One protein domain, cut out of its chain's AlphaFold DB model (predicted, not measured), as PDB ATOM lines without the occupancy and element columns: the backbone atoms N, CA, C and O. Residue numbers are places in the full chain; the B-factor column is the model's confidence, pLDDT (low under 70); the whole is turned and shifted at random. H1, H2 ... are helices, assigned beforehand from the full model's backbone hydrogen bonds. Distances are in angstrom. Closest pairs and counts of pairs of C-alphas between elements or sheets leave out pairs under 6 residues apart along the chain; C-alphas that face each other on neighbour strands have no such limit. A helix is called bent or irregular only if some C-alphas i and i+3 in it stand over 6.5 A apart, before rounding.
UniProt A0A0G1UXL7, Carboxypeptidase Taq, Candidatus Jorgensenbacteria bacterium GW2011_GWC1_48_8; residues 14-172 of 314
ATOM      1  N   GLU A  14     454.310 244.854 756.442       97.69
ATOM      2  CA  GLU A  14     455.123 244.596 757.626       97.69
ATOM      3  C   GLU A  14     454.428 243.650 758.606       97.69
ATOM      4  O   GLU A  14     455.067 242.712 759.080       97.69
ATOM      5  N   ILE A  15     453.117 243.818 758.832       95.88
ATOM      6  CA  ILE A  15     452.311 242.895 759.648       95.88
ATOM      7  C   ILE A  15     452.333 241.502 759.030       95.88
ATOM      8  O   ILE A  15     452.679 240.526 759.695       95.88
ATOM      9  N   LYS A  16     452.060 241.396 757.724       95.19
ATOM     10  CA  LYS A  16     452.108 240.112 757.007       95.19
ATOM     11  C   LYS A  16     453.490 239.452 757.103       95.19
ATOM     12  O   LYS A  16     453.591 238.235 757.263       95.19
ATOM     13  N   SER A  17     454.556 240.246 757.016       96.62
ATOM     14  CA  SER A  17     455.935 239.762 757.123       96.62
ATOM     15  C   SER A  17     456.278 239.280 758.530       96.62
ATOM     16  O   SER A  17     456.917 238.237 758.663       96.62
ATOM     17  N   LEU A  18     455.852 240.010 759.564       94.31
ATOM     18  CA  LEU A  18     456.075 239.636 760.957       94.31
ATOM     19  C   LEU A  18     455.280 238.378 761.327       94.31
ATOM     20  O   LEU A  18     455.842 237.468 761.926       94.31
ATOM     21  N   LEU A  19     454.026 238.262 760.879       92.62
ATOM     22  CA  LEU A  19     453.212 237.054 761.061       92.62
ATOM     23  C   LEU A  19     453.836 235.823 760.404       92.62
ATOM     24  O   LEU A  19     453.840 234.750 760.998       92.62
ATOM     25  N   LYS A  20     454.414 235.963 759.203       93.75
ATOM     26  CA  LYS A  20     455.123 234.851 758.556       93.75
ATOM     27  C   LYS A  20     456.292 234.353 759.413       93.75
ATOM     28  O   LYS A  20     456.454 233.148 759.562       93.75
ATOM     29  N   ILE A  21     457.073 235.274 759.983       93.56
ATOM     30  CA  ILE A  21     458.170 234.933 760.901       93.56
ATOM     31  C   ILE A  21     457.610 234.295 762.181       93.56
ATOM     32  O   ILE A  21     458.162 233.310 762.659       93.56
ATOM     33  N   ASN A  22     456.495 234.811 762.706       89.44
ATOM     34  CA  ASN A  22     455.821 234.252 763.874       89.44
ATOM     35  C   ASN A  22     455.400 232.802 763.664       89.44
ATOM     36  O   ASN A  22     455.648 231.976 764.533       89.44
ATOM     37  N   TYR A  23     454.816 232.479 762.511       88.56
ATOM     38  CA  TYR A  23     454.412 231.111 762.199       88.56
ATOM     39  C   TYR A  23     455.610 230.176 762.042       88.56
ATOM     40  O   TYR A  23     455.580 229.076 762.575       88.56
ATOM     41  N   GLU A  24     456.687 230.622 761.391       92.06
ATOM     42  CA  GLU A  24     457.919 229.833 761.276       92.06
ATOM     43  C   GLU A  24     458.547 229.549 762.652       92.06
ATOM     44  O   GLU A  24     458.930 228.417 762.948       92.06
ATOM     45  N   VAL A  25     458.606 230.558 763.524       89.19
ATOM     46  CA  VAL A  25     459.095 230.402 764.899       89.19
ATOM     47  C   VAL A  25     458.184 229.492 765.725       89.19
ATOM     48  O   VAL A  25     458.695 228.652 766.467       89.19
ATOM     49  N   ALA A  26     456.864 229.632 765.592       84.50
ATOM     50  CA  ALA A  26     455.897 228.779 766.273       84.50
ATOM     51  C   ALA A  26     456.069 227.317 765.843       84.50
ATOM     52  O   ALA A  26     456.284 226.468 766.696       84.50
ATOM     53  N   ASP A  27     456.109 227.031 764.538       86.56
ATOM     54  CA  ASP A  27     456.245 225.667 764.012       86.56
ATOM     55  C   ASP A  27     457.551 224.992 764.498       86.56
ATOM     56  O   ASP A  27     457.550 223.832 764.922       86.56
ATOM     57  N   LEU A  28     458.672 225.727 764.519       91.31
ATOM     58  CA  LEU A  28     459.944 225.228 765.061       91.31
ATOM     59  C   LEU A  28     459.902 225.023 766.585       91.31
ATOM     60  O   LEU A  28     460.481 224.062 767.098       91.31
ATOM     61  N   SER A  29     459.215 225.905 767.312       86.88
ATOM     62  CA  SER A  29     459.023 225.781 768.764       86.88
ATOM     63  C   SER A  29     458.124 224.593 769.109       86.88
ATOM     64  O   SER A  29     458.386 223.878 770.074       86.88
ATOM     65  N   SER A  30     457.123 224.312 768.280       86.38
ATOM     66  CA  SER A  30     456.277 223.127 768.380       86.38
ATOM     67  C   SER A  30     457.077 221.849 768.156       86.38
ATOM     68  O   SER A  30     456.955 220.911 768.940       86.38
ATOM     69  N   ALA A  31     457.964 221.822 767.155       93.50
ATOM     70  CA  ALA A  31     458.876 220.698 766.944       93.50
ATOM     71  C   ALA A  31     459.811 220.483 768.151       93.50
ATOM     72  O   ALA A  31     459.998 219.348 768.596       93.50
ATOM     73  N   TYR A  32     460.343 221.567 768.729       93.06
ATOM     74  CA  TYR A  32     461.103 221.511 769.982       93.06
ATOM     75  C   TYR A  32     460.263 220.898 771.110       93.06
ATOM     76  O   TYR A  32     460.720 219.991 771.804       93.06
ATOM     77  N   ALA A  33     459.019 221.352 771.275       89.06
ATOM     78  CA  ALA A  33     458.130 220.868 772.319       89.06
ATOM     79  C   ALA A  33     457.786 219.379 772.144       89.06
ATOM     80  O   ALA A  33     457.760 218.665 773.146       89.06
ATOM     81  N   VAL A  34     457.583 218.877 770.917       93.94
ATOM     82  CA  VAL A  34     457.354 217.438 770.661       93.94
ATOM     83  C   VAL A  34     458.572 216.613 771.074       93.94
ATOM     84  O   VAL A  34     458.427 215.620 771.785       93.94
ATOM     85  N   LEU A  35     459.778 217.038 770.686       95.25
ATOM     86  CA  LEU A  35     461.015 216.356 771.082       95.25
ATOM     87  C   LEU A  35     461.231 216.393 772.598       95.25
ATOM     88  O   LEU A  35     461.709 215.420 773.180       95.25
ATOM     89  N   HIS A  36     460.871 217.497 773.251       91.62
ATOM     90  CA  HIS A  36     460.927 217.600 774.704       91.62
ATOM     91  C   HIS A  36     459.879 216.703 775.379       91.62
ATOM     92  O   HIS A  36     460.171 216.068 776.385       91.62
ATOM     93  N   TRP A  37     458.656 216.632 774.849       93.25
ATOM     94  CA  TRP A  37     457.629 215.723 775.355       93.25
ATOM     95  C   TRP A  37     458.093 214.271 775.251       93.25
ATOM     96  O   TRP A  37     458.039 213.558 776.246       93.25
ATOM     97  N   ASP A  38     458.634 213.876 774.096       95.75
ATOM     98  CA  ASP A  38     459.167 212.531 773.878       95.75
ATOM     99  C   ASP A  38     460.316 212.220 774.846       95.75
ATOM    100  O   ASP A  38     460.399 211.106 775.350       95.75
ATOM    101  N   GLN A  39     461.162 213.211 775.165       93.56
ATOM    102  CA  GLN A  39     462.267 213.055 776.122       93.56
ATOM    103  C   GLN A  39     461.774 212.569 777.490       93.56
ATOM    104  O   GLN A  39     462.437 211.755 778.128       93.56
ATOM    105  N   GLU A  40     460.618 213.067 777.928       91.44
ATOM    106  CA  GLU A  40     460.056 212.755 779.241       91.44
ATOM    107  C   GLU A  40     459.185 211.491 779.237       91.44
ATOM    108  O   GLU A  40     458.966 210.912 780.302       91.44
ATOM    109  N   THR A  41     458.684 211.052 778.077       92.69
ATOM    110  CA  THR A  41     457.704 209.959 777.971       92.69
ATOM    111  C   THR A  41     458.280 208.686 777.354       92.69
ATOM    112  O   THR A  41     458.317 207.650 778.017       92.69
ATOM    113  N   TYR A  42     458.732 208.744 776.100       94.25
ATOM    114  CA  TYR A  42     459.019 207.561 775.278       94.25
ATOM    115  C   TYR A  42     460.486 207.412 774.866       94.25
ATOM    116  O   TYR A  42     460.885 206.342 774.402       94.25
ATOM    117  N   MET A  43     461.303 208.449 775.047       94.94
ATOM    118  CA  MET A  43     462.699 208.440 774.630       94.94
ATOM    119  C   MET A  43     463.488 207.316 775.333       94.94
ATOM    120  O   MET A  43     463.478 207.220 776.565       94.94
ATOM    121  N   PRO A  44     464.261 206.499 774.591       94.50
ATOM    122  CA  PRO A  44     465.162 205.524 775.192       94.50
ATOM    123  C   PRO A  44     466.189 206.185 776.123       94.50
ATOM    124  O   PRO A  44     466.791 207.202 775.781       94.50
ATOM    125  N   LYS A  45     466.475 205.555 777.269       88.44
ATOM    126  CA  LYS A  45     467.376 206.101 778.309       88.44
ATOM    127  C   LYS A  45     468.766 206.507 777.790       88.44
ATOM    128  O   LYS A  45     469.355 207.453 778.302       88.44
ATOM    129  N   GLY A  46     469.289 205.811 776.777       93.00
ATOM    130  CA  GLY A  46     470.604 206.088 776.183       93.00
ATOM    131  C   GLY A  46     470.639 207.244 775.175       93.00
ATOM    132  O   GLY A  46     471.719 207.637 774.748       93.00
ATOM    133  N   ALA A  47     469.492 207.807 774.782       96.56
ATOM    134  CA  ALA A  47     469.409 208.785 773.692       96.56
ATOM    135  C   ALA A  47     469.626 210.249 774.129       96.56
ATOM    136  O   ALA A  47     469.587 211.152 773.289       96.56
ATOM    137  N   ILE A  48     469.883 210.502 775.421       95.12
ATOM    138  CA  ILE A  48     469.889 211.854 776.006       95.12
ATOM    139  C   ILE A  48     470.838 212.835 775.305       95.12
ATOM    140  O   ILE A  48     470.472 213.986 775.085       95.12
ATOM    141  N   HIS A  49     472.033 212.397 774.902       95.56
ATOM    142  CA  HIS A  49     472.991 213.277 774.231       95.56
ATOM    143  C   HIS A  49     472.492 213.711 772.851       95.56
ATOM    144  O   HIS A  49     472.495 214.902 772.549       95.56
ATOM    145  N   GLY A  50     471.987 212.770 772.048       97.56
ATOM    146  CA  GLY A  50     471.406 213.079 770.741       97.56
ATOM    147  C   GLY A  50     470.192 214.002 770.861       97.56
ATOM    148  O   GLY A  50     470.102 214.994 770.138       97.56
ATOM    149  N   ARG A  51     469.300 213.740 771.828       97.69
ATOM    150  CA  ARG A  51     468.145 214.605 772.100       97.69
ATOM    151  C   ARG A  51     468.560 216.014 772.521       97.69
ATOM    152  O   ARG A  51     468.017 216.986 771.998       97.69
ATOM    153  N   ALA A  52     469.550 216.140 773.400       96.88
ATOM    154  CA  ALA A  52     470.058 217.436 773.838       96.88
ATOM    155  C   ALA A  52     470.663 218.251 772.678       96.88
ATOM    156  O   ALA A  52     470.480 219.465 772.630       96.88
ATOM    157  N   GLU A  53     471.346 217.613 771.719       98.44
ATOM    158  CA  GLU A  53     471.840 218.277 770.499       98.44
ATOM    159  C   GLU A  53     470.712 218.754 769.574       98.44
ATOM    160  O   GLU A  53     470.761 219.881 769.069       98.44
ATOM    161  N   GLN A  54     469.674 217.935 769.386       98.38
ATOM    162  CA  GLN A  54     468.499 218.301 768.590       98.38
ATOM    163  C   GLN A  54     467.783 219.520 769.191       98.38
ATOM    164  O   GLN A  54     467.530 220.504 768.493       98.38
ATOM    165  N   LEU A  55     467.516 219.489 770.501       96.94
ATOM    166  CA  LEU A  55     466.858 220.578 771.226       96.94
ATOM    167  C   LEU A  55     467.708 221.857 771.242       96.94
ATOM    168  O   LEU A  55     467.175 222.953 771.053       96.94
ATOM    169  N   ALA A  56     469.030 221.747 771.411       97.31
ATOM    170  CA  ALA A  56     469.930 222.895 771.329       97.31
ATOM    171  C   ALA A  56     469.915 223.528 769.930       97.31
ATOM    172  O   ALA A  56     469.791 224.746 769.806       97.31
ATOM    173  N   THR A  57     469.964 222.710 768.875       98.31
ATOM    174  CA  THR A  57     469.941 223.183 767.482       98.31
ATOM    175  C   THR A  57     468.650 223.928 767.149       98.31
ATOM    176  O   THR A  57     468.694 225.012 766.557       98.31
ATOM    177  N   LEU A  58     467.498 223.389 767.559       96.81
ATOM    178  CA  LEU A  58     466.204 224.049 767.372       96.81
ATOM    179  C   LEU A  58     466.130 225.365 768.149       96.81
ATOM    180  O   LEU A  58     465.790 226.392 767.562       96.81
ATOM    181  N   ALA A  59     466.535 225.367 769.422       94.81
ATOM    182  CA  ALA A  59     466.556 226.572 770.249       94.81
ATOM    183  C   ALA A  59     467.429 227.678 769.630       94.81
ATOM    184  O   ALA A  59     466.992 228.821 769.495       94.81
ATOM    185  N   GLY A  60     468.639 227.337 769.179       96.75
ATOM    186  CA  GLY A  60     469.527 228.281 768.504       96.75
ATOM    187  C   GLY A  60     468.983 228.774 767.158       96.75
ATOM    188  O   GLY A  60     469.224 229.924 766.780       96.75
ATOM    189  N   THR A  61     468.257 227.931 766.421       97.81
ATOM    190  CA  THR A  61     467.639 228.300 765.136       97.81
ATOM    191  C   THR A  61     466.488 229.277 765.338       97.81
ATOM    192  O   THR A  61     466.476 230.326 764.693       97.81
ATOM    193  N   VAL A  62     465.584 228.989 766.279       94.62
ATOM    194  CA  VAL A  62     464.500 229.907 766.647       94.62
ATOM    195  C   VAL A  62     465.069 231.246 767.108       94.62
ATOM    196  O   VAL A  62     464.660 232.286 766.592       94.62
ATOM    197  N   HIS A  63     466.078 231.224 767.989       95.81
ATOM    198  CA  HIS A  63     466.756 232.436 768.453       95.81
ATOM    199  C   HIS A  63     467.283 233.275 767.290       95.81
ATOM    200  O   HIS A  63     466.948 234.447 767.162       95.81
ATOM    201  N   LYS A  64     468.038 232.653 766.375       97.75
ATOM    202  CA  LYS A  64     468.612 233.325 765.201       97.75
ATOM    203  C   LYS A  64     467.551 234.016 764.336       97.75
ATOM    204  O   LYS A  64     467.807 235.107 763.827       97.75
ATOM    205  N   ILE A  65     466.404 233.371 764.116       96.94
ATOM    206  CA  ILE A  65     465.310 233.925 763.306       96.94
ATOM    207  C   ILE A  65     464.678 235.116 764.033       96.94
ATOM    208  O   ILE A  65     464.578 236.212 763.466       96.94
ATOM    209  N   ALA A  66     464.304 234.909 765.296       93.75
ATOM    210  CA  ALA A  66     463.576 235.878 766.099       93.75
ATOM    211  C   ALA A  66     464.415 237.120 766.453       93.75
ATOM    212  O   ALA A  66     463.862 238.212 766.525       93.75
ATOM    213  N   THR A  67     465.741 237.002 766.576       96.06
ATOM    214  CA  THR A  67     466.657 238.134 766.818       96.06
ATOM    215  C   THR A  67     467.309 238.674 765.541       96.06
ATOM    216  O   THR A  67     468.333 239.358 765.590       96.06
ATOM    217  N   SER A  68     466.780 238.340 764.361       98.19
ATOM    218  CA  SER A  68     467.368 238.788 763.098       98.19
ATOM    219  C   SER A  68     467.207 240.301 762.893       98.19
ATOM    220  O   SER A  68     466.189 240.895 763.246       98.19
ATOM    221  N   LYS A  69     468.162 240.933 762.192       98.31
ATOM    222  CA  LYS A  69     468.074 242.362 761.812       98.31
ATOM    223  C   LYS A  69     466.786 242.704 761.047       98.31
ATOM    224  O   LYS A  69     466.352 243.850 761.052       98.31
ATOM    225  N   LYS A  70     466.194 241.722 760.354       98.25
ATOM    226  CA  LYS A  70     464.912 241.883 759.660       98.25
ATOM    227  C   LYS A  70     463.778 242.139 760.654       98.25
ATOM    228  O   LYS A  70     462.987 243.039 760.401       98.25
ATOM    229  N   VAL A  71     463.724 241.396 761.761       97.56
ATOM    230  CA  VAL A  71     462.726 241.598 762.824       97.56
ATOM    231  C   VAL A  71     462.878 242.989 763.438       97.56
ATOM    232  O   VAL A  71     461.890 243.711 763.507       97.56
ATOM    233  N   GLY A  72     464.105 243.421 763.753       98.19
ATOM    234  CA  GLY A  72     464.353 244.776 764.263       98.19
ATOM    235  C   GLY A  72     463.821 245.886 763.344       98.19
ATOM    236  O   GLY A  72     463.131 246.787 763.805       98.19
ATOM    237  N   ARG A  73     464.052 245.780 762.026       98.62
ATOM    238  CA  ARG A  73     463.507 246.743 761.045       98.62
ATOM    239  C   ARG A  73     461.981 246.708 760.939       98.62
ATOM    240  O   ARG A  73     461.366 247.747 760.720       98.62
ATOM    241  N   LEU A  74     461.372 245.525 761.054       98.44
ATOM    242  CA  LEU A  74     459.913 245.392 761.051       98.44
ATOM    243  C   LEU A  74     459.303 246.062 762.284       98.44
ATOM    244  O   LEU A  74     458.334 246.797 762.134       98.44
ATOM    245  N   ILE A  75     459.892 245.852 763.466       98.19
ATOM    246  CA  ILE A  75     459.467 246.508 764.710       98.19
ATOM    247  C   ILE A  75     459.552 248.029 764.557       98.19
ATOM    248  O   ILE A  75     458.564 248.705 764.812       98.19
ATOM    249  N   GLU A  76     460.673 248.565 764.064       98.31
ATOM    250  CA  GLU A  76     460.836 250.015 763.874       98.31
ATOM    251  C   GLU A  76     459.801 250.604 762.896       98.31
ATOM    252  O   GLU A  76     459.190 251.634 763.184       98.31
ATOM    253  N   SER A  77     459.569 249.950 761.748       98.31
ATOM    254  CA  SER A  77     458.557 250.404 760.777       98.31
ATOM    255  C   SER A  77     457.149 250.383 761.379       98.31
ATOM    256  O   SER A  77     456.384 251.337 761.239       98.31
ATOM    257  N   LEU A  78     456.812 249.308 762.097       98.12
ATOM    258  CA  LEU A  78     455.514 249.159 762.746       98.12
ATOM    259  C   LEU A  78     455.318 250.153 763.894       98.12
ATOM    260  O   LEU A  78     454.202 250.626 764.065       98.12
ATOM    261  N   SER A  79     456.366 250.531 764.631       97.81
ATOM    262  CA  SER A  79     456.279 251.586 765.650       97.81
ATOM    263  C   SER A  79     455.896 252.942 765.050       97.81
ATOM    264  O   SER A  79     455.013 253.605 765.581       97.81
ATOM    265  N   LYS A  80     456.443 253.310 763.884       98.00
ATOM    266  CA  LYS A  80     456.039 254.545 763.177       98.00
ATOM    267  C   LYS A  80     454.567 254.501 762.743       98.00
ATOM    268  O   LYS A  80     453.868 255.506 762.801       98.00
ATOM    269  N   LYS A  81     454.078 253.324 762.335       97.62
ATOM    270  CA  LYS A  81     452.656 253.100 762.007       97.62
ATOM    271  C   LYS A  81     451.752 253.121 763.245       97.62
ATOM    272  O   LYS A  81     450.621 253.587 763.159       97.62
ATOM    273  N   GLU A  82     452.237 252.625 764.384       97.44
ATOM    274  CA  GLU A  82     451.541 252.707 765.676       97.44
ATOM    275  C   GLU A  82     451.319 254.173 766.074       97.44
ATOM    276  O   GLU A  82     450.192 254.544 766.395       97.44
ATOM    277  N   GLU A  83     452.355 255.010 765.969       96.94
ATOM    278  CA  GLU A  83     452.300 256.454 766.248       96.94
ATOM    279  C   GLU A  83     451.357 257.210 765.300       96.94
ATOM    280  O   GLU A  83     450.645 258.115 765.730       96.94
ATOM    281  N   ALA A  84     451.304 256.811 764.026       96.50
ATOM    282  CA  ALA A  84     450.392 257.381 763.033       96.50
ATOM    283  C   ALA A  84     448.920 256.951 763.215       96.50
ATOM    284  O   ALA A  84     448.038 257.499 762.557       96.50
ATOM    285  N   GLY A  85     448.635 255.985 764.096       95.88
ATOM    286  CA  GLY A  85     447.284 255.458 764.307       95.88
ATOM    287  C   GLY A  85     446.829 254.429 763.263       95.88
ATOM    288  O   GLY A  85     445.651 254.081 763.231       95.88
ATOM    289  N   ASP A  86     447.749 253.896 762.455       95.62
ATOM    290  CA  ASP A  86     447.450 252.976 761.345       95.62
ATOM    291  C   ASP A  86     447.221 251.520 761.795       95.62
ATOM    292  O   ASP A  86     446.827 250.670 760.992       95.62
ATOM    293  N   LEU A  87     447.518 251.194 763.059       96.75
ATOM    294  CA  LEU A  87     447.457 249.827 763.582       96.75
ATOM    295  C   LEU A  87     446.184 249.568 764.390       96.75
ATOM    296  O   LEU A  87     445.845 250.307 765.321       96.75
ATOM    297  N   ASN A  88     445.532 248.442 764.095       95.00
ATOM    298  CA  ASN A  88     444.400 247.966 764.878       95.00
ATOM    299  C   ASN A  88     444.856 247.384 766.239       95.00
ATOM    300  O   ASN A  88     446.047 247.236 766.520       95.00
ATOM    301  N   LEU A  89     443.904 247.030 767.109       93.06
ATOM    302  CA  LEU A  89     444.201 246.495 768.447       93.06
ATOM    303  C   LEU A  89     445.070 245.226 768.432       93.06
ATOM    304  O   LEU A  89     445.970 245.095 769.265       93.06
ATOM    305  N   CYS A  90     444.820 244.303 767.502       90.62
ATOM    306  CA  CYS A  90     445.572 243.054 767.387       90.62
ATOM    307  C   CYS A  90     446.984 243.295 766.845       90.62
ATOM    308  O   CYS A  90     447.938 242.718 767.365       90.62
ATOM    309  N   ASP A  91     447.139 244.187 765.867       93.69
ATOM    310  CA  ASP A  91     448.442 244.570 765.317       93.69
ATOM    311  C   ASP A  91     449.331 245.221 766.386       93.69
ATOM    312  O   ASP A  91     450.499 244.855 766.530       93.69
ATOM    313  N   ARG A  92     448.767 246.129 767.197       94.44
ATOM    314  CA  ARG A  92     449.478 246.741 768.334       94.44
ATOM    315  C   ARG A  92     449.878 245.711 769.384       94.44
ATOM    316  O   ARG A  92     450.987 245.761 769.911       94.44
ATOM    317  N   ALA A  93     449.005 244.747 769.681       90.44
ATOM    318  CA  ALA A  93     449.336 243.659 770.597       90.44
ATOM    319  C   ALA A  93     450.483 242.790 770.052       90.44
ATOM    320  O   ALA A  93     451.420 242.498 770.792       90.44
ATOM    321  N   LEU A  94     450.451 242.430 768.763       89.50
ATOM    322  CA  LEU A  94     451.537 241.698 768.103       89.50
ATOM    323  C   LEU A  94     452.857 242.473 768.191       89.50
ATOM    324  O   LEU A  94     453.863 241.915 768.627       89.50
ATOM    325  N   LEU A  95     452.844 243.759 767.826       94.75
ATOM    326  CA  LEU A  95     454.017 244.629 767.894       94.75
ATOM    327  C   LEU A  95     454.576 244.711 769.317       94.75
ATOM    328  O   LEU A  95     455.781 244.559 769.502       94.75
ATOM    329  N   ARG A  96     453.722 244.913 770.326       93.38
ATOM    330  CA  ARG A  96     454.135 245.009 771.731       93.38
ATOM    331  C   ARG A  96     454.867 243.752 772.203       93.38
ATOM    332  O   ARG A  96     455.944 243.872 772.784       93.38
ATOM    333  N   GLU A  97     454.314 242.566 771.945       89.31
ATOM    334  CA  GLU A  97     454.926 241.301 772.383       89.31
ATOM    335  C   GLU A  97     456.248 241.011 771.654       89.31
ATOM    336  O   GLU A  97     457.225 240.582 772.281       89.31
ATOM    337  N   TRP A  98     456.310 241.289 770.346       92.88
ATOM    338  CA  TRP A  98     457.535 241.141 769.556       92.88
ATOM    339  C   TRP A  98     458.618 242.135 769.965       92.88
ATOM    340  O   TRP A  98     459.762 241.726 770.132       92.88
ATOM    341  N   ARG A  99     458.265 243.410 770.173       94.25
ATOM    342  CA  ARG A  99     459.186 244.461 770.628       94.25
ATOM    343  C   ARG A  99     459.820 244.091 771.965       94.25
ATOM    344  O   ARG A  99     461.041 243.986 772.038       94.25
ATOM    345  N   ARG A 100     458.998 243.780 772.974       89.88
ATOM    346  CA  ARG A 100     459.474 243.385 774.309       89.88
ATOM    347  C   ARG A 100     460.409 242.178 774.251       89.88
ATOM    348  O   ARG A 100     461.462 242.170 774.881       89.88
ATOM    349  N   SER A 101     460.033 241.156 773.484       89.69
ATOM    350  CA  SER A 101     460.858 239.955 773.342       89.69
ATOM    351  C   SER A 101     462.176 240.261 772.625       89.69
ATOM    352  O   SER A 101     463.239 239.860 773.084       89.69
ATOM    353  N   TYR A 102     462.128 241.003 771.518       94.06
ATOM    354  CA  TYR A 102     463.299 241.315 770.702       94.06
ATOM    355  C   TYR A 102     464.346 242.138 771.461       94.06
ATOM    356  O   TYR A 102     465.526 241.796 771.418       94.06
ATOM    357  N   GLU A 103     463.928 243.180 772.187       93.31
ATOM    358  CA  GLU A 103     464.816 244.055 772.969       93.31
ATOM    359  C   GLU A 103     465.654 243.291 774.003       93.31
ATOM    360  O   GLU A 103     466.818 243.628 774.242       93.31
ATOM    361  N   ARG A 104     465.079 242.240 774.595       90.75
ATOM    362  CA  ARG A 104     465.771 241.332 775.512       90.75
ATOM    363  C   ARG A 104     466.651 240.344 774.756       90.75
ATOM    364  O   ARG A 104     467.854 240.268 774.999       90.75
ATOM    365  N   GLU A 105     466.055 239.574 773.850       92.88
ATOM    366  CA  GLU A 105     466.709 238.406 773.254       92.88
ATOM    367  C   GLU A 105     467.864 238.772 772.325       92.88
ATOM    368  O   GLU A 105     468.839 238.028 772.242       92.88
ATOM    369  N   VAL A 106     467.824 239.940 771.674       96.75
ATOM    370  CA  VAL A 106     468.924 240.397 770.810       96.75
ATOM    371  C   VAL A 106     470.245 240.568 771.573       96.75
ATOM    372  O   VAL A 106     471.317 240.465 770.978       96.75
ATOM    373  N   LYS A 107     470.182 240.789 772.892       96.81
ATOM    374  CA  LYS A 107     471.356 240.937 773.762       96.81
ATOM    375  C   LYS A 107     471.988 239.595 774.140       96.81
ATOM    376  O   LYS A 107     473.150 239.551 774.542       96.81
ATOM    377  N   VAL A 108     471.243 238.496 774.010       96.25
ATOM    378  CA  VAL A 108     471.671 237.154 774.413       96.25
ATOM    379  C   VAL A 108     472.349 236.448 773.230       96.25
ATOM    380  O   VAL A 108     471.740 236.268 772.172       96.25
ATOM    381  N   PRO A 109     473.607 235.990 773.359       97.88
ATOM    382  CA  PRO A 109     474.272 235.271 772.276       97.88
ATOM    383  C   PRO A 109     473.621 233.909 771.995       97.88
ATOM    384  O   PRO A 109     473.379 233.133 772.916       97.88
ATOM    385  N   LYS A 110     473.473 233.540 770.712       97.12
ATOM    386  CA  LYS A 110     472.954 232.221 770.280       97.12
ATOM    387  C   LYS A 110     473.619 231.043 771.005       97.12
ATOM    388  O   LYS A 110     472.935 230.142 771.472       97.12
ATOM    389  N   ARG A 111     474.949 231.086 771.158       97.94
ATOM    390  CA  ARG A 111     475.728 230.045 771.855       97.94
ATOM    391  C   ARG A 111     475.282 229.824 773.305       97.94
ATOM    392  O   ARG A 111     475.387 228.715 773.812       97.94
ATOM    393  N   LEU A 112     474.809 230.877 773.979       97.69
ATOM    394  CA  LEU A 112     474.333 230.796 775.358       97.69
ATOM    395  C   LEU A 112     472.957 230.123 775.413       97.69
ATOM    396  O   LEU A 112     472.740 229.270 776.267       97.69
ATOM    397  N   VAL A 113     472.078 230.429 774.455       96.69
ATOM    398  CA  VAL A 113     470.771 229.766 774.297       96.69
ATOM    399  C   VAL A 113     470.940 228.269 774.023       96.69
ATOM    400  O   VAL A 113     470.310 227.439 774.678       96.69
ATOM    401  N   GLU A 114     471.840 227.907 773.108       97.31
ATOM    402  CA  GLU A 114     472.165 226.508 772.795       97.31
ATOM    403  C   GLU A 114     472.757 225.779 774.011       97.31
ATOM    404  O   GLU A 114     472.341 224.665 774.334       97.31
ATOM    405  N   ALA A 115     473.691 226.418 774.726       97.88
ATOM    406  CA  ALA A 115     474.294 225.855 775.932       97.88
ATOM    407  C   ALA A 115     473.272 225.645 777.058       97.88
ATOM    408  O   ALA A 115     473.316 224.608 777.720       97.88
ATOM    409  N   MET A 116     472.351 226.596 777.252       97.19
ATOM    410  CA  MET A 116     471.255 226.478 778.215       97.19
ATOM    411  C   MET A 116     470.349 225.296 777.865       97.19
ATOM    412  O   MET A 116     470.149 224.429 778.708       97.19
ATOM    413  N   SER A 117     469.877 225.218 776.616       95.62
ATOM    414  CA  SER A 117     469.021 224.126 776.125       95.62
ATOM    415  C   SER A 117     469.670 222.747 776.305       95.62
ATOM    416  O   SER A 117     469.046 221.803 776.797       95.62
ATOM    417  N   ARG A 118     470.968 222.634 775.996       97.12
ATOM    418  CA  ARG A 118     471.736 221.404 776.213       97.12
ATOM    419  C   ARG A 118     471.842 221.046 777.695       97.12
ATOM    420  O   ARG A 118     471.647 219.888 778.063       97.12
ATOM    421  N   ALA A 119     472.190 222.024 778.534       96.50
ATOM    422  CA  ALA A 119     472.392 221.814 779.964       96.50
ATOM    423  C   ALA A 119     471.093 221.402 780.663       96.50
ATOM    424  O   ALA A 119     471.121 220.474 781.466       96.50
ATOM    425  N   THR A 120     469.962 222.026 780.325       94.88
ATOM    426  CA  THR A 120     468.658 221.669 780.893       94.88
ATOM    427  C   THR A 120     468.170 220.311 780.403       94.88
ATOM    428  O   THR A 120     467.723 219.523 781.228       94.88
ATOM    429  N   SER A 121     468.342 219.976 779.118       93.44
ATOM    430  CA  SER A 121     467.977 218.651 778.584       93.44
ATOM    431  C   SER A 121     468.704 217.533 779.337       93.44
ATOM    432  O   SER A 121     468.067 216.649 779.907       93.44
ATOM    433  N   VAL A 122     470.039 217.619 779.425       94.62
ATOM    434  CA  VAL A 122     470.854 216.661 780.191       94.62
ATOM    435  C   VAL A 122     470.482 216.689 781.676       94.62
ATOM    436  O   VAL A 122     470.358 215.638 782.305       94.62
ATOM    437  N   GLY A 123     470.274 217.884 782.230       94.06
ATOM    438  CA  GLY A 123     469.896 218.091 783.622       94.06
ATOM    439  C   GLY A 123     468.616 217.376 784.010       94.06
ATOM    440  O   GLY A 123     468.586 216.782 785.082       94.06
ATOM    441  N   THR A 124     467.610 217.341 783.138       90.69
ATOM    442  CA  THR A 124     466.366 216.619 783.417       90.69
ATOM    443  C   THR A 124     466.607 215.122 783.593       90.69
ATOM    444  O   THR A 124     466.165 214.549 784.589       90.69
ATOM    445  N   ALA A 125     467.377 214.486 782.706       90.88
ATOM    446  CA  ALA A 125     467.696 213.061 782.829       90.88
ATOM    447  C   ALA A 125     468.536 212.754 784.085       90.88
ATOM    448  O   ALA A 125     468.274 211.788 784.806       90.88
ATOM    449  N   VAL A 126     469.526 213.604 784.384       93.31
ATOM    450  CA  VAL A 126     470.365 213.475 785.587       93.31
ATOM    451  C   VAL A 126     469.533 213.662 786.856       93.31
ATOM    452  O   VAL A 126     469.678 212.890 787.803       93.31
ATOM    453  N   TRP A 127     468.624 214.636 786.870       93.00
ATOM    454  CA  TRP A 127     467.702 214.882 787.975       93.00
ATOM    455  C   TRP A 127     466.739 213.710 788.189       93.00
ATOM    456  O   TRP A 127     466.555 213.282 789.328       93.00
ATOM    457  N   GLN A 128     466.167 213.143 787.120       89.25
ATOM    458  CA  GLN A 128     465.278 211.979 787.220       89.25
ATOM    459  C   GLN A 128     465.988 210.813 787.922       89.25
ATOM    460  O   GLN A 128     465.428 210.213 788.842       89.25
ATOM    461  N   ARG A 129     467.250 210.547 787.556       90.44
ATOM    462  CA  ARG A 129     468.096 209.553 788.228       90.44
ATOM    463  C   ARG A 129     468.390 209.933 789.682       90.44
ATOM    464  O   ARG A 129     468.196 209.117 790.577       90.44
ATOM    465  N   ALA A 130     468.828 211.167 789.929       93.31
ATOM    466  CA  ALA A 130     469.149 211.657 791.269       93.31
ATOM    467  C   ALA A 130     467.956 211.534 792.228       93.31
ATOM    468  O   ALA A 130     468.130 211.150 793.383       93.31
ATOM    469  N   ARG A 131     466.740 211.812 791.746       90.50
ATOM    470  CA  ARG A 131     465.499 211.675 792.511       90.50
ATOM    471  C   ARG A 131     465.148 210.220 792.795       90.50
ATOM    472  O   ARG A 131     464.766 209.921 793.920       90.50
ATOM    473  N   GLN A 132     465.278 209.334 791.807       89.62
ATOM    474  CA  GLN A 132     465.050 207.893 791.991       89.62
ATOM    475  C   GLN A 132     466.009 207.294 793.024       89.62
ATOM    476  O   GLN A 132     465.607 206.451 793.815       89.62
ATOM    477  N   GLU A 133     467.260 207.753 793.036       94.06
ATOM    478  CA  GLU A 133     468.273 207.295 793.986       94.06
ATOM    479  C   GLU A 133     468.286 208.087 795.305       94.06
ATOM    480  O   GLU A 133     469.086 207.769 796.182       94.06
ATOM    481  N   SER A 134     467.462 209.133 795.445       94.62
ATOM    482  CA  SER A 134     467.511 210.093 796.561       94.62
ATOM    483  C   SER A 134     468.919 210.664 796.824       94.62
ATOM    484  O   SER A 134     469.314 210.881 797.968       94.62
ATOM    485  N   LYS A 135     469.696 210.929 795.763       96.56
ATOM    486  CA  LYS A 135     471.098 211.386 795.829       96.56
ATOM    487  C   LYS A 135     471.302 212.722 795.122       96.56
ATOM    488  O   LYS A 135     471.579 212.771 793.924       96.56
ATOM    489  N   PHE A 136     471.259 213.814 795.884       95.94
ATOM    490  CA  PHE A 136     471.498 215.168 795.363       95.94
ATOM    491  C   PHE A 136     472.885 215.343 794.721       95.94
ATOM    492  O   PHE A 136     473.021 216.079 793.743       95.94
ATOM    493  N   SER A 137     473.906 214.635 795.215       97.56
ATOM    494  CA  SER A 137     475.271 214.694 794.673       97.56
ATOM    495  C   SER A 137     475.352 214.363 793.179       97.56
ATOM    496  O   SER A 137     476.206 214.915 792.499       97.56
ATOM    497  N   ILE A 138     474.437 213.540 792.651       96.38
ATOM    498  CA  ILE A 138     474.350 213.217 791.217       96.38
ATOM    499  C   ILE A 138     473.934 214.446 790.389       96.38
ATOM    500  O   ILE A 138     474.358 214.595 789.246       96.38
ATOM    501  N   PHE A 139     473.102 215.330 790.951       95.81
ATOM    502  CA  PHE A 139     472.519 216.477 790.245       95.81
ATOM    503  C   PHE A 139     473.282 217.791 790.456       95.81
ATOM    504  O   PHE A 139     473.213 218.676 789.602       95.81
ATOM    505  N   LYS A 140     474.016 217.910 791.568       97.19
ATOM    506  CA  LYS A 140     474.680 219.141 792.022       97.19
ATOM    507  C   LYS A 140     475.437 219.880 790.911       97.19
ATOM    508  O   LYS A 140     475.195 221.065 790.703       97.19
ATOM    509  N   ASP A 141     476.309 219.190 790.180       96.56
ATOM    510  CA  ASP A 141     477.186 219.836 789.193       96.56
ATOM    511  C   ASP A 141     476.416 220.328 787.962       96.56
ATOM    512  O   ASP A 141     476.697 221.397 787.416       96.56
ATOM    513  N   VAL A 142     475.393 219.579 787.536       95.38
ATOM    514  CA  VAL A 142     474.544 219.992 786.412       95.38
ATOM    515  C   VAL A 142     473.652 221.165 786.811       95.38
ATOM    516  O   VAL A 142     473.486 222.096 786.022       95.38
ATOM    517  N   LEU A 143     473.137 221.169 788.044       96.44
ATOM    518  CA  LEU A 143     472.391 222.300 788.587       96.44
ATOM    519  C   LEU A 143     473.256 223.566 788.645       96.44
ATOM    520  O   LEU A 143     472.812 224.617 788.184       96.44
ATOM    521  N   GLN A 144     474.495 223.459 789.138       97.81
ATOM    522  CA  GLN A 144     475.428 224.586 789.177       97.81
ATOM    523  C   GLN A 144     475.674 225.145 787.772       97.81
ATOM    524  O   GLN A 144     475.558 226.348 787.557       97.81
ATOM    525  N   LYS A 145     475.903 224.273 786.783       97.50
ATOM    526  CA  LYS A 145     476.072 224.690 785.386       97.50
ATOM    527  C   LYS A 145     474.858 225.453 784.847       97.50
ATOM    528  O   LYS A 145     475.029 226.441 784.136       97.50
ATOM    529  N   ILE A 146     473.637 225.006 785.152       96.88
ATOM    530  CA  ILE A 146     472.406 225.706 784.745       96.88
ATOM    531  C   ILE A 146     472.339 227.087 785.409       96.88
ATOM    532  O   ILE A 146     472.033 228.073 784.735       96.88
ATOM    533  N   PHE A 147     472.672 227.178 786.699       96.62
ATOM    534  CA  PHE A 147     472.685 228.438 787.438       96.62
ATOM    535  C   PHE A 147     473.710 229.430 786.873       96.62
ATOM    536  O   PHE A 147     473.368 230.582 786.607       96.62
ATOM    537  N   ASP A 148     474.928 228.974 786.576       97.75
ATOM    538  CA  ASP A 148     475.979 229.801 785.974       97.75
ATOM    539  C   ASP A 148     475.562 230.342 784.599       97.75
ATOM    540  O   ASP A 148     475.834 231.494 784.257       97.75
ATOM    541  N   LEU A 149     474.877 229.523 783.794       97.12
ATOM    542  CA  LEU A 149     474.345 229.955 782.501       97.12
ATOM    543  C   LEU A 149     473.199 230.962 782.670       97.12
ATOM    544  O   LEU A 149     473.106 231.894 781.871       97.12
ATOM    545  N   LYS A 150     472.356 230.819 783.703       94.69
ATOM    546  CA  LYS A 150     471.297 231.789 784.019       94.69
ATOM    547  C   LYS A 150     471.882 233.121 784.470       94.69
ATOM    548  O   LYS A 150     471.434 234.161 784.003       94.69
ATOM    549  N   ILE A 151     472.925 233.116 785.297       95.44
ATOM    550  CA  ILE A 151     473.624 234.350 785.677       95.44
ATOM    551  C   ILE A 151     474.157 235.069 784.432       95.44
ATOM    552  O   ILE A 151     473.861 236.247 784.248       95.44
ATOM    553  N   LYS A 152     474.842 234.350 783.534       96.56
ATOM    554  CA  LYS A 152     475.336 234.914 782.265       96.56
ATOM    555  C   LYS A 152     474.212 235.464 781.387       96.56
ATOM    556  O   LYS A 152     474.388 236.488 780.738       96.56
ATOM    557  N   GLU A 153     473.059 234.793 781.347       95.00
ATOM    558  CA  GLU A 153     471.879 235.290 780.627       95.00
ATOM    559  C   GLU A 153     471.443 236.649 781.186       95.00
ATOM    560  O   GLU A 153     471.267 237.597 780.421       95.00
ATOM    561  N   ALA A 154     471.343 236.773 782.512       93.62
ATOM    562  CA  ALA A 154     470.963 238.028 783.151       93.62
ATOM    563  C   ALA A 154     471.983 239.153 782.923       93.62
ATOM    564  O   ALA A 154     471.587 240.293 782.692       93.62
ATOM    565  N   GLU A 155     473.281 238.843 782.949       95.00
ATOM    566  CA  GLU A 155     474.354 239.803 782.651       95.00
ATOM    567  C   GLU A 155     474.267 240.336 781.216       95.00
ATOM    568  O   GLU A 155     474.484 241.522 780.984       95.00
ATOM    569  N   HIS A 156     473.900 239.482 780.255       95.56
ATOM    570  CA  HIS A 156     473.693 239.899 778.869       95.56
ATOM    571  C   HIS A 156     472.458 240.786 778.694       95.56
ATOM    572  O   HIS A 156     472.509 241.773 777.964       95.56
ATOM    573  N   VAL A 157     471.340 240.442 779.337       93.38
ATOM    574  CA  VAL A 157     470.098 241.219 779.211       93.38
ATOM    575  C   VAL A 157     470.201 242.572 779.924       93.38
ATOM    576  O   VAL A 157     469.694 243.584 779.416       93.38
ATOM    577  N   GLY A 158     470.879 242.580 781.070       92.31
ATOM    578  CA  GLY A 158     470.837 243.654 782.050       92.31
ATOM    579  C   GLY A 158     469.624 243.521 782.971       92.31
ATOM    580  O   GLY A 158     468.572 243.008 782.592       92.31
ATOM    581  N   PHE A 159     469.772 243.992 784.199       89.44
ATOM    582  CA  PHE A 159     468.706 244.073 785.191       89.44
ATOM    583  C   PHE A 159     468.876 245.374 785.976       89.44
ATOM    584  O   PHE A 159     469.952 245.971 785.948       89.44
ATOM    585  N   ALA A 160     467.802 245.827 786.623       83.62
ATOM    586  CA  ALA A 160     467.853 246.976 787.520       83.62
ATOM    587  C   ALA A 160     468.550 246.567 788.834       83.62
ATOM    588  O   ALA A 160     469.696 246.133 788.826       83.62
ATOM    589  N   GLU A 161     467.866 246.656 789.970       79.06
ATOM    590  CA  GLU A 161     468.482 246.357 791.266       79.06
ATOM    591  C   GLU A 161     468.542 244.850 791.551       79.06
ATOM    592  O   GLU A 161     469.584 244.325 791.945       79.06
ATOM    593  N   ASN A 162     467.450 244.121 791.294       89.06
ATOM    594  CA  ASN A 162     467.365 242.693 791.590       89.06
ATOM    595  C   ASN A 162     467.412 241.833 790.319       89.06
ATOM    596  O   ASN A 162     466.495 241.850 789.495       89.06
ATOM    597  N   ARG A 163     468.454 241.003 790.200       92.06
ATOM    598  CA  ARG A 163     468.623 240.038 789.101       92.06
ATOM    599  C   ARG A 163     467.448 239.070 788.978       92.06
ATOM    600  O   ARG A 163     467.115 238.660 787.872       92.06
ATOM    601  N   TYR A 164     466.830 238.683 790.091       91.81
ATOM    602  CA  TYR A 164     465.732 237.722 790.075       91.81
ATOM    603  C   TYR A 164     464.459 238.304 789.447       91.81
ATOM    604  O   TYR A 164     463.740 237.571 788.769       91.81
ATOM    605  N   ASN A 165     464.238 239.622 789.557       91.56
ATOM    606  CA  ASN A 165     463.095 240.299 788.932       91.56
ATOM    607  C   ASN A 165     463.093 240.147 787.407       91.56
ATOM    608  O   ASN A 165     462.027 240.026 786.816       91.56
ATOM    609  N   LEU A 166     464.269 240.057 786.773       90.19
ATOM    610  CA  LEU A 166     464.361 239.763 785.342       90.19
ATOM    611  C   LEU A 166     463.693 238.424 784.992       90.19
ATOM    612  O   LEU A 166     462.976 238.323 784.000       90.19
ATOM    613  N   PHE A 167     463.947 237.392 785.796       89.88
ATOM    614  CA  PHE A 167     463.382 236.066 785.560       89.88
ATOM    615  C   PHE A 167     461.925 235.978 786.007       89.88
ATOM    616  O   PHE A 167     461.151 235.273 785.367       89.88
ATOM    617  N   LEU A 168     461.521 236.712 787.048       90.31
ATOM    618  CA  LEU A 168     460.107 236.839 787.411       90.31
ATOM    619  C   LEU A 168     459.296 237.456 786.266       90.31
ATOM    620  O   LEU A 168     458.270 236.891 785.897       90.31
ATOM    621  N   ASP A 169     459.799 238.525 785.643       86.38
ATOM    622  CA  ASP A 169     459.149 239.204 784.514       86.38
ATOM    623  C   ASP A 169     458.974 238.297 783.274       86.38
ATOM    624  O   ASP A 169     457.991 238.423 782.533       86.38
ATOM    625  N   ASP A 170     459.888 237.337 783.064       80.81
ATOM    626  CA  ASP A 170     459.769 236.315 782.012       80.81
ATOM    627  C   ASP A 170     458.589 235.349 782.260       80.81
ATOM    628  O   ASP A 170     458.004 234.810 781.310       80.81
ATOM    629  N   HIS A 171     458.252 235.100 783.529       79.81
ATOM    630  CA  HIS A 171     457.156 234.218 783.925       79.81
ATOM    631  C   HIS A 171     455.821 234.960 783.993       79.81
ATOM    632  O   HIS A 171     454.846 234.494 783.392       79.81
ATOM    633  N   GLU A 172     455.815 236.102 784.677       84.50
ATOM    634  CA  GLU A 172     454.660 236.959 784.911       84.50
ATOM    635  C   GLU A 172     455.064 238.428 784.675       84.50
ATOM    636  O   GLU A 172     455.806 239.001 785.476       84.50
TER     637      GLU A 172
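Overview. This is residues 14 to 172 of the 314 residues of the protein "Carboxypeptidase Taq" of Candidatus Jorgensenbacteria bacterium GW2011_GWC1_48_8 (UniProt A0A0G1UXL7). Four long helices, H1, H2, H5 and H6, stand side by side in an uneven row in that order, each running opposite to the one before, and the hairpin of H3 and H4 makes a slanted head at the end of the row where H1 begins. Short H7 follows H6 and is turned across it. The printed part has 159 residues with seven named helices, H1 to H7 in order, and no named strand; the class is all helix. It is elongated, spanning 61 by 38 by 24 A, and only just loose, close to compact, with a radius of gyration of the C-alphas of 18.4 A.

Arrangement. H1, residues 14 to 41, and H2, residues 45 to 66, form a helical hairpin: they touch at a shallow tilt of 11 degrees, opposite ways, with the closest C-alphas, Val 25 and Val 62, 5.7 A apart. H2 is irregular, with C-alphas 46 and 49 at 7.8 A, and has a kink of 28 degrees near residue 52. H3, residues 69 to 83, touches residues 14 to 18 of H1 alone, at a steep tilt of 54 degrees; the closest C-alphas are those of Glu 14 and Leu 74, 5.9 A. H2 and H3 meet only through their link. H4, residues 89 to 105, makes a helical hairpin with H3 at a steep tilt of 41 degrees, closest at the C-alphas of Ile 75 and Arg 99, 6.3 A. H5, residues 110 to 132, is apart from H4 but touches H2 at a shallow tilt of 30 degrees, opposite ways, the C-alphas of Ala 56 and Glu 114 being closest at 4.5 A. H1 and H5 are near each other, with 8 pairs of C-alphas within 10 A. H6, residues 140 to 157, forms a helical hairpin with H5 at a shallow tilt of 28 degrees; the C-alphas of Gly 123 and Val 142 are closest, 5.7 A. H7, residues 163 to 171, is close to H6 but not clearly touching, about perpendicular at 90 degrees, with the closest C-alphas, Ala 154 and Arg 163, 6.7 A apart. In H1, H3 and H6 every O i to N i+4 pair is within hydrogen-bond range; the counts are 16 of 18 in H2, 12 of 13 in H4, 18 of 19 in H5 and 4 of 5 in H7.

Along the chain. H1 begins at C-alpha 14, (455.123, 244.596, 757.626), and is 40.3 A long from first to last C-alpha. H2 measures 32.4 A, H3 21.6 A, H4 24.4 A, H5 33.6 A and H6 25.9 A. H7 measures 13.9 A and ends at C-alpha 171, (457.156, 234.218, 783.925).

Size, cuts and confidence. The two C-alphas farthest apart are those of Ala 84 and Glu 133, 61.5 A. The printed part has no cut and no long link; the link from H5 to H6 is short, the others tight. No printed residue is under 70 in pLDDT, and the mean of the printed part is 94.1.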